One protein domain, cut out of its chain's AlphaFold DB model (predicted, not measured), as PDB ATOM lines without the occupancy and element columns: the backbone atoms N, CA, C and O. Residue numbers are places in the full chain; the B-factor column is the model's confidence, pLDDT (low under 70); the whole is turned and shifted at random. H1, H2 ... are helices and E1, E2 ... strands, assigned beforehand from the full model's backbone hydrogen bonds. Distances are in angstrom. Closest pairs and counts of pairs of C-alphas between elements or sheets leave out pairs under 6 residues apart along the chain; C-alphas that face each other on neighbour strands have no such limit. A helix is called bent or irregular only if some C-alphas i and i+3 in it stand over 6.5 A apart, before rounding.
ATOM      1  N   THR A 516      -2.518   7.132 -23.059       85.88
ATOM      2  CA  THR A 516      -2.375   5.828 -22.404       85.88
ATOM      3  C   THR A 516      -1.216   5.803 -21.413       85.88
ATOM      4  O   THR A 516      -1.070   4.837 -20.669       85.88
ATOM      5  N   SER A 517      -0.361   6.832 -21.418       87.38
ATOM      6  CA  SER A 517       0.811   6.937 -20.552       87.38
ATOM      7  C   SER A 517       0.953   8.339 -19.955       87.38
ATOM      8  O   SER A 517       0.843   9.335 -20.674       87.38
ATOM      9  N   PRO A 518       1.319   8.449 -18.667       84.56
ATOM     10  CA  PRO A 518       1.578   9.731 -18.020       84.56
ATOM     11  C   PRO A 518       2.781  10.485 -18.611       84.56
ATOM     12  O   PRO A 518       2.864  11.702 -18.478       84.56
ATOM     13  N   SER A 519       3.697   9.819 -19.322       84.69
ATOM     14  CA  SER A 519       4.802  10.507 -20.011       84.69
ATOM     15  C   SER A 519       4.325  11.478 -21.102       84.69
ATOM     16  O   SER A 519       5.053  12.401 -21.462       84.69
ATOM     17  N   GLN A 520       3.095  11.312 -21.598       90.19
ATOM     18  CA  GLN A 520       2.500  12.143 -22.647       90.19
ATOM     19  C   GLN A 520       1.982  13.497 -22.127       90.19
ATOM     20  O   GLN A 520       1.666  14.379 -22.919       90.19
ATOM     21  N   CYS A 521       1.932  13.730 -20.809       87.75
ATOM     22  CA  CYS A 521       1.476  15.017 -20.270       87.75
ATOM     23  C   CYS A 521       2.280  16.209 -20.823       87.75
ATOM     24  O   CYS A 521       1.709  17.263 -21.089       87.75
ATOM     25  N   ALA A 522       3.594  16.034 -21.009       84.44
ATOM     26  CA  ALA A 522       4.511  17.097 -21.426       84.44
ATOM     27  C   ALA A 522       4.351  17.525 -22.895       84.44
ATOM     28  O   ALA A 522       4.841  18.584 -23.277       84.44
ATOM     29  N   SER A 523       3.671  16.725 -23.721       86.31
ATOM     30  CA  SER A 523       3.438  17.040 -25.134       86.31
ATOM     31  C   SER A 523       2.184  17.894 -25.372       86.31
ATOM     32  O   SER A 523       1.877  18.229 -26.512       86.31
ATOM     33  N   VAL A 524       1.462  18.271 -24.311       87.12
ATOM     34  CA  VAL A 524       0.289  19.151 -24.390       87.12
ATOM     35  C   VAL A 524       0.725  20.612 -24.380       87.12
ATOM     36  O   VAL A 524       1.394  21.055 -23.445       87.12
ATOM     37  N   SER A 525       0.268  21.378 -25.368       83.88
ATOM     38  CA  SER A 525       0.403  22.836 -25.412       83.88
ATOM     39  C   SER A 525      -0.950  23.513 -25.656       83.88
ATOM     40  O   SER A 525      -1.849  22.943 -26.274       83.88
ATOM     41  N   GLY A 526      -1.127  24.723 -25.126       78.06
ATOM     42  CA  GLY A 526      -2.364  25.495 -25.229       78.06
ATOM     43  C   GLY A 526      -2.276  26.848 -24.524       78.06
ATOM     44  O   GLY A 526      -1.201  27.294 -24.134       78.06
ATOM     45  N   SER A 527      -3.418  27.507 -24.349       73.81
ATOM     46  CA  SER A 527      -3.537  28.760 -23.602       73.81
ATOM     47  C   SER A 527      -4.595  28.608 -22.509       73.81
ATOM     48  O   SER A 527      -5.730  28.244 -22.783       73.81
ATOM     49  N   SER A 528      -4.238  28.902 -21.257       76.12
ATOM     50  CA  SER A 528      -5.146  28.824 -20.096       76.12
ATOM     51  C   SER A 528      -5.651  27.413 -19.731       76.12
ATOM     52  O   SER A 528      -6.778  27.258 -19.263       76.12
ATOM     53  N   LEU A 529      -4.808  26.388 -19.877       80.94
ATOM     54  CA  LEU A 529      -5.092  25.010 -19.465       80.94
ATOM     55  C   LEU A 529      -5.478  24.928 -17.978       80.94
ATOM     56  O   LEU A 529      -4.831  25.517 -17.105       80.94
ATOM     57  N   THR A 530      -6.536  24.172 -17.687       80.44
ATOM     58  CA  THR A 530      -7.085  24.017 -16.334       80.44
ATOM     59  C   THR A 530      -6.616  22.723 -15.672       80.44
ATOM     60  O   THR A 530      -6.197  21.770 -16.335       80.44
ATOM     61  N   SER A 531      -6.721  22.665 -14.341       79.88
ATOM     62  CA  SER A 531      -6.462  21.440 -13.577       79.88
ATOM     63  C   SER A 531      -7.395  20.305 -13.985       79.88
ATOM     64  O   SER A 531      -6.931  19.178 -14.130       79.88
ATOM     65  N   ASN A 532      -8.674  20.610 -14.222       82.56
ATOM     66  CA  ASN A 532      -9.668  19.626 -14.654       82.56
ATOM     67  C   ASN A 532      -9.299  19.024 -16.010       82.56
ATOM     68  O   ASN A 532      -9.320  17.807 -16.151       82.56
ATOM     69  N   TYR A 533      -8.896  19.858 -16.973       86.81
ATOM     70  CA  TYR A 533      -8.497  19.384 -18.293       86.81
ATOM     71  C   TYR A 533      -7.241  18.505 -18.229       86.81
ATOM     72  O   TYR A 533      -7.292  17.348 -18.638       86.81
ATOM     73  N   CYS A 534      -6.129  19.000 -17.664       88.00
ATOM     74  CA  CYS A 534      -4.895  18.207 -17.616       88.00
ATOM     75  C   CYS A 534      -5.094  16.912 -16.816       88.00
ATOM     76  O   CYS A 534      -4.724  15.854 -17.304       88.00
ATOM     77  N   ASN A 535      -5.700  16.962 -15.623       86.94
ATOM     78  CA  ASN A 535      -5.926  15.757 -14.818       86.94
ATOM     79  C   ASN A 535      -6.911  14.784 -15.483       86.94
ATOM     80  O   ASN A 535      -6.813  13.572 -15.305       86.94
ATOM     81  N   GLY A 536      -7.830  15.325 -16.280       87.50
ATOM     82  CA  GLY A 536      -8.724  14.559 -17.124       87.50
ATOM     83  C   GLY A 536      -8.006  13.770 -18.219       87.50
ATOM     84  O   GLY A 536      -8.437  12.659 -18.511       87.50
ATOM     85  N   LEU A 537      -6.928  14.310 -18.812       90.62
ATOM     86  CA  LEU A 537      -6.134  13.611 -19.841       90.62
ATOM     87  C   LEU A 537      -5.472  12.355 -19.278       90.62
ATOM     88  O   LEU A 537      -5.450  11.306 -19.910       90.62
ATOM     89  N   HIS A 538      -4.912  12.477 -18.078       90.06
ATOM     90  CA  HIS A 538      -4.429  11.361 -17.286       90.06
ATOM     91  C   HIS A 538      -4.363  11.810 -15.826       90.06
ATOM     92  O   HIS A 538      -3.925  12.924 -15.537       90.06
ATOM     93  N   LYS A 539      -4.699  10.923 -14.885       85.62
ATOM     94  CA  LYS A 539      -4.723  11.225 -13.437       85.62
ATOM     95  C   LYS A 539      -3.405  11.791 -12.885       85.62
ATOM     96  O   LYS A 539      -3.391  12.427 -11.836       85.62
ATOM     97  N   GLU A 540      -2.303  11.532 -13.588       88.38
ATOM     98  CA  GLU A 540      -0.942  11.968 -13.250       88.38
ATOM     99  C   GLU A 540      -0.510  13.256 -13.963       88.38
ATOM    100  O   GLU A 540       0.609  13.712 -13.764       88.38
ATOM    101  N   CYS A 541      -1.361  13.855 -14.793       88.75
ATOM    102  CA  CYS A 541      -1.084  15.129 -15.443       88.75
ATOM    103  C   CYS A 541      -1.582  16.309 -14.593       88.75
ATOM    104  O   CYS A 541      -2.621  16.237 -13.926       88.75
ATOM    105  N   TRP A 542      -0.868  17.434 -14.674       86.81
ATOM    106  CA  TRP A 542      -1.245  18.700 -14.041       86.81
ATOM    107  C   TRP A 542      -0.846  19.901 -14.915       86.81
ATOM    108  O   TRP A 542       0.138  19.791 -15.648       86.81
ATOM    109  N   PRO A 543      -1.567  21.041 -14.884       84.62
ATOM    110  CA  PRO A 543      -1.158  22.233 -15.621       84.62
ATOM    111  C   PRO A 543       0.113  22.839 -15.023       84.62
ATOM    112  O   PRO A 543       0.239  22.969 -13.802       84.62
ATOM    113  N   ALA A 544       1.036  23.250 -15.891       79.12
ATOM    114  CA  ALA A 544       2.160  24.096 -15.519       79.12
ATOM    115  C   ALA A 544       1.665  25.473 -15.065       79.12
ATOM    116  O   ALA A 544       0.553  25.900 -15.388       79.12
ATOM    117  N   THR A 545       2.511  26.199 -14.344       72.12
ATOM    118  CA  THR A 545       2.148  27.497 -13.779       72.12
ATOM    119  C   THR A 545       1.722  28.534 -14.825       72.12
ATOM    120  O   THR A 545       0.771  29.284 -14.608       72.12
ATOM    121  N   SER A 546       2.368  28.540 -15.993       73.00
ATOM    122  CA  SER A 546       1.997  29.394 -17.128       73.00
ATOM    123  C   SER A 546       0.586  29.125 -17.664       73.00
ATOM    124  O   SER A 546       0.076  29.916 -18.456       73.00
ATOM    125  N   LYS A 547      -0.031  27.996 -17.280       77.69
ATOM    126  CA  LYS A 547      -1.253  27.434 -17.868       77.69
ATOM    127  C   LYS A 547      -1.145  27.213 -19.380       77.69
ATOM    128  O   LYS A 547      -2.159  27.166 -20.065       77.69
ATOM    129  N   GLN A 548       0.069  27.093 -19.918       82.38
ATOM    130  CA  GLN A 548       0.281  26.867 -21.353       82.38
ATOM    131  C   GLN A 548       0.614  25.416 -21.692       82.38
ATOM    132  O   GLN A 548       0.447  24.996 -22.831       82.38
ATOM    133  N   THR A 549       1.072  24.635 -20.718       85.75
ATOM    134  CA  THR A 549       1.431  23.227 -20.905       85.75
ATOM    135  C   THR A 549       0.893  22.382 -19.756       85.75
ATOM    136  O   THR A 549       0.624  22.901 -18.669       85.75
ATOM    137  N   CYS A 550       0.716  21.081 -19.987       87.88
ATOM    138  CA  CYS A 550       0.576  20.114 -18.900       87.88
ATOM    139  C   CYS A 550       1.949  19.474 -18.622       87.88
ATOM    140  O   CYS A 550       2.842  19.476 -19.466       87.88
ATOM    141  N   TYR A 551       2.132  18.913 -17.432       86.69
ATOM    142  CA  TYR A 551       3.313  18.130 -17.082       86.69
ATOM    143  C   TYR A 551       2.917  16.867 -16.326       86.69
ATOM    144  O   TYR A 551       1.839  16.790 -15.735       86.69
ATOM    145  N   GLN A 552       3.798  15.867 -16.367       88.00
ATOM    146  CA  GLN A 552       3.638  14.651 -15.581       88.00
ATOM    147  C   GLN A 552       4.049  14.931 -14.141       88.00
ATOM    148  O   GLN A 552       5.208  15.272 -13.881       88.00
ATOM    149  N   MET A 553       3.122  14.735 -13.213       85.88
ATOM    150  CA  MET A 553       3.409  14.837 -11.796       85.88
ATOM    151  C   MET A 553       4.496  13.830 -11.399       85.88
ATOM    152  O   MET A 553       4.475  12.662 -11.784       85.88
ATOM    153  N   LYS A 554       5.474  14.291 -10.627       85.12
ATOM    154  CA  LYS A 554       6.526  13.484 -10.014       85.12
ATOM    155  C   LYS A 554       6.062  12.944  -8.667       85.12
ATOM    156  O   LYS A 554       5.087  13.421  -8.091       85.12
ATOM    157  N   SER A 555       6.762  11.934  -8.161       81.19
ATOM    158  CA  SER A 555       6.419  11.301  -6.881       81.19
ATOM    159  C   SER A 555       6.699  12.208  -5.680       81.19
ATOM    160  O   SER A 555       5.949  12.189  -4.708       81.19
ATOM    161  N   THR A 556       7.731  13.054  -5.761       81.81
ATOM    162  CA  THR A 556       8.103  13.999  -4.701       81.81
ATOM    163  C   THR A 556       8.444  15.369  -5.281       81.81
ATOM    164  O   THR A 556       8.876  15.482  -6.427       81.81
ATOM    165  N   CYS A 557       8.277  16.427  -4.482       80.06
ATOM    166  CA  CYS A 557       8.560  17.795  -4.924       80.06
ATOM    167  C   CYS A 557      10.039  18.009  -5.302       80.06
ATOM    168  O   CYS A 557      10.335  18.731  -6.246       80.06
ATOM    169  N   ALA A 558      10.965  17.314  -4.633       78.25
ATOM    170  CA  ALA A 558      12.403  17.423  -4.893       78.25
ATOM    171  C   ALA A 558      12.835  16.907  -6.283       78.25
ATOM    172  O   ALA A 558      13.962  17.150  -6.701       78.25
ATOM    173  N   GLN A 559      11.965  16.182  -6.994       79.38
ATOM    174  CA  GLN A 559      12.235  15.650  -8.335       79.38
ATOM    175  C   GLN A 559      11.935  16.652  -9.462       79.38
ATOM    176  O   GLN A 559      12.165  16.333 -10.630       79.38
ATOM    177  N   TYR A 560      11.385  17.829  -9.147       78.31
ATOM    178  CA  TYR A 560      11.129  18.872 -10.137       78.31
ATOM    179  C   TYR A 560      12.344  19.784 -10.314       78.31
ATOM    180  O   TYR A 560      12.854  20.353  -9.350       78.31
ATOM    181  N   ASN A 561      12.756  19.972 -11.568       67.38
ATOM    182  CA  ASN A 561      13.845  20.870 -11.943       67.38
ATOM    183  C   ASN A 561      13.299  22.276 -12.266       67.38
ATOM    184  O   ASN A 561      12.148  22.435 -12.677       67.38
ATOM    185  N   ASN A 562      14.146  23.297 -12.107       62.41
ATOM    186  CA  ASN A 562      13.788  24.723 -12.180       62.41
ATOM    187  C   ASN A 562      13.313  25.194 -13.580       62.41
ATOM    188  O   ASN A 562      12.749  26.273 -13.724       62.41
ATOM    189  N   GLU A 563      13.509  24.386 -14.624       56.94
ATOM    190  CA  GLU A 563      13.378  24.812 -16.027       56.94
ATOM    191  C   GLU A 563      11.932  24.885 -16.559       56.94
ATOM    192  O   GLU A 563      11.712  25.435 -17.633       56.94
ATOM    193  N   GLY A 564      10.928  24.369 -15.833       58.00
ATOM    194  CA  GLY A 564       9.592  24.147 -16.414       58.00
ATOM    195  C   GLY A 564       8.397  24.874 -15.789       58.00
ATOM    196  O   GLY A 564       7.299  24.755 -16.324       58.00
ATOM    197  N   GLN A 565       8.542  25.562 -14.649       65.75
ATOM    198  CA  GLN A 565       7.385  25.981 -13.833       65.75
ATOM    199  C   GLN A 565       6.433  24.798 -13.485       65.75
ATOM    200  O   GLN A 565       5.210  24.904 -13.559       65.75
ATOM    201  N   GLN A 566       6.994  23.635 -13.129       72.75
ATOM    202  CA  GLN A 566       6.274  22.356 -12.951       72.75
ATOM    203  C   GLN A 566       6.176  21.909 -11.480       72.75
ATOM    204  O   GLN A 566       6.212  20.727 -11.183       72.75
ATOM    205  N   CYS A 567       6.079  22.836 -10.529       73.00
ATOM    206  CA  CYS A 567       6.124  22.527  -9.093       73.00
ATOM    207  C   CYS A 567       4.864  23.049  -8.401       73.00
ATOM    208  O   CYS A 567       4.863  24.105  -7.775       73.00
ATOM    209  N   ILE A 568       3.757  22.333  -8.588       71.56
ATOM    210  CA  ILE A 568       2.481  22.663  -7.936       71.56
ATOM    211  C   ILE A 568       1.932  21.433  -7.213       71.56
ATOM    212  O   ILE A 568       1.456  21.555  -6.084       71.56
ATOM    213  N   ARG A 569       2.033  20.243  -7.826       76.56
ATOM    214  CA  ARG A 569       1.442  19.011  -7.291       76.56
ATOM    215  C   ARG A 569       2.295  17.767  -7.581       76.56
ATOM    216  O   ARG A 569       2.947  17.726  -8.613       76.56
ATOM    217  N   THR A 570       2.296  16.762  -6.709       79.94
ATOM    218  CA  THR A 570       2.914  15.433  -6.869       79.94
ATOM    219  C   THR A 570       1.842  14.356  -7.062       79.94
ATOM    220  O   THR A 570       0.646  14.612  -6.933       79.94
TER     221      THR A 570
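What this domain is: This is residues 516 to 570 of the 817 residues of an uncharacterized protein of Paramecium tetraurelia (UniProt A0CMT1). There is little regular structure: a small hairpin of strands E1 and E2 has a short helix beside each strand, H2 by E1 and H1 by E2, and residues 553 to 570 make a wide loop that folds back. The printed part has 55 residues, and the named elements hold only 19 of them: two helices and two strands, in the order H1, H2, E1, E2 along the chain, class mixed, with the sheet antiparallel. The whole is compact and rounded, radius of gyration of the C-alphas 9.9 A, spans 25 by 23 by 17 A.

Where its parts are: H1, residues 518 to 523, begins at C-alpha 518 (1.578, 9.731, -18.020), spans 10.4 A and is only just irregular: C-alphas 519 and 522 are 6.7 A apart. H2, residues 531 to 537, spans 10.0 A. E1, residues 541 to 543, and E2, residues 550 to 552, each span 7.1 A; E2 ends at C-alpha 552 (3.638, 14.651, -15.581).

How they stand to each other: In the hairpin E1 and E2, antiparallel at 142 degrees, N 542 and O 551 are within hydrogen-bond range, 3.0 A. The closest C-alphas of H1 and E2 are Ala 522 and Tyr 551, 4.6 A; of H2 and E1, Asn 535 and Cys 541, 4.9 A. H1 and H2 are close but not clearly touching, C-alphas 521 and 534 closest at 7.6 A. Every O i to N i+4 pair is within range in H2, but 0 of 2 in H1, where 2 of 3 O i to N i+3 pairs are.

The domain as a whole: The farthest C-alphas, Ser 527 and Ala 558, are 27.1 A apart. The printed part has no cut, and no link between named elements is long. Residues 561 to 565 have pLDDT under 70.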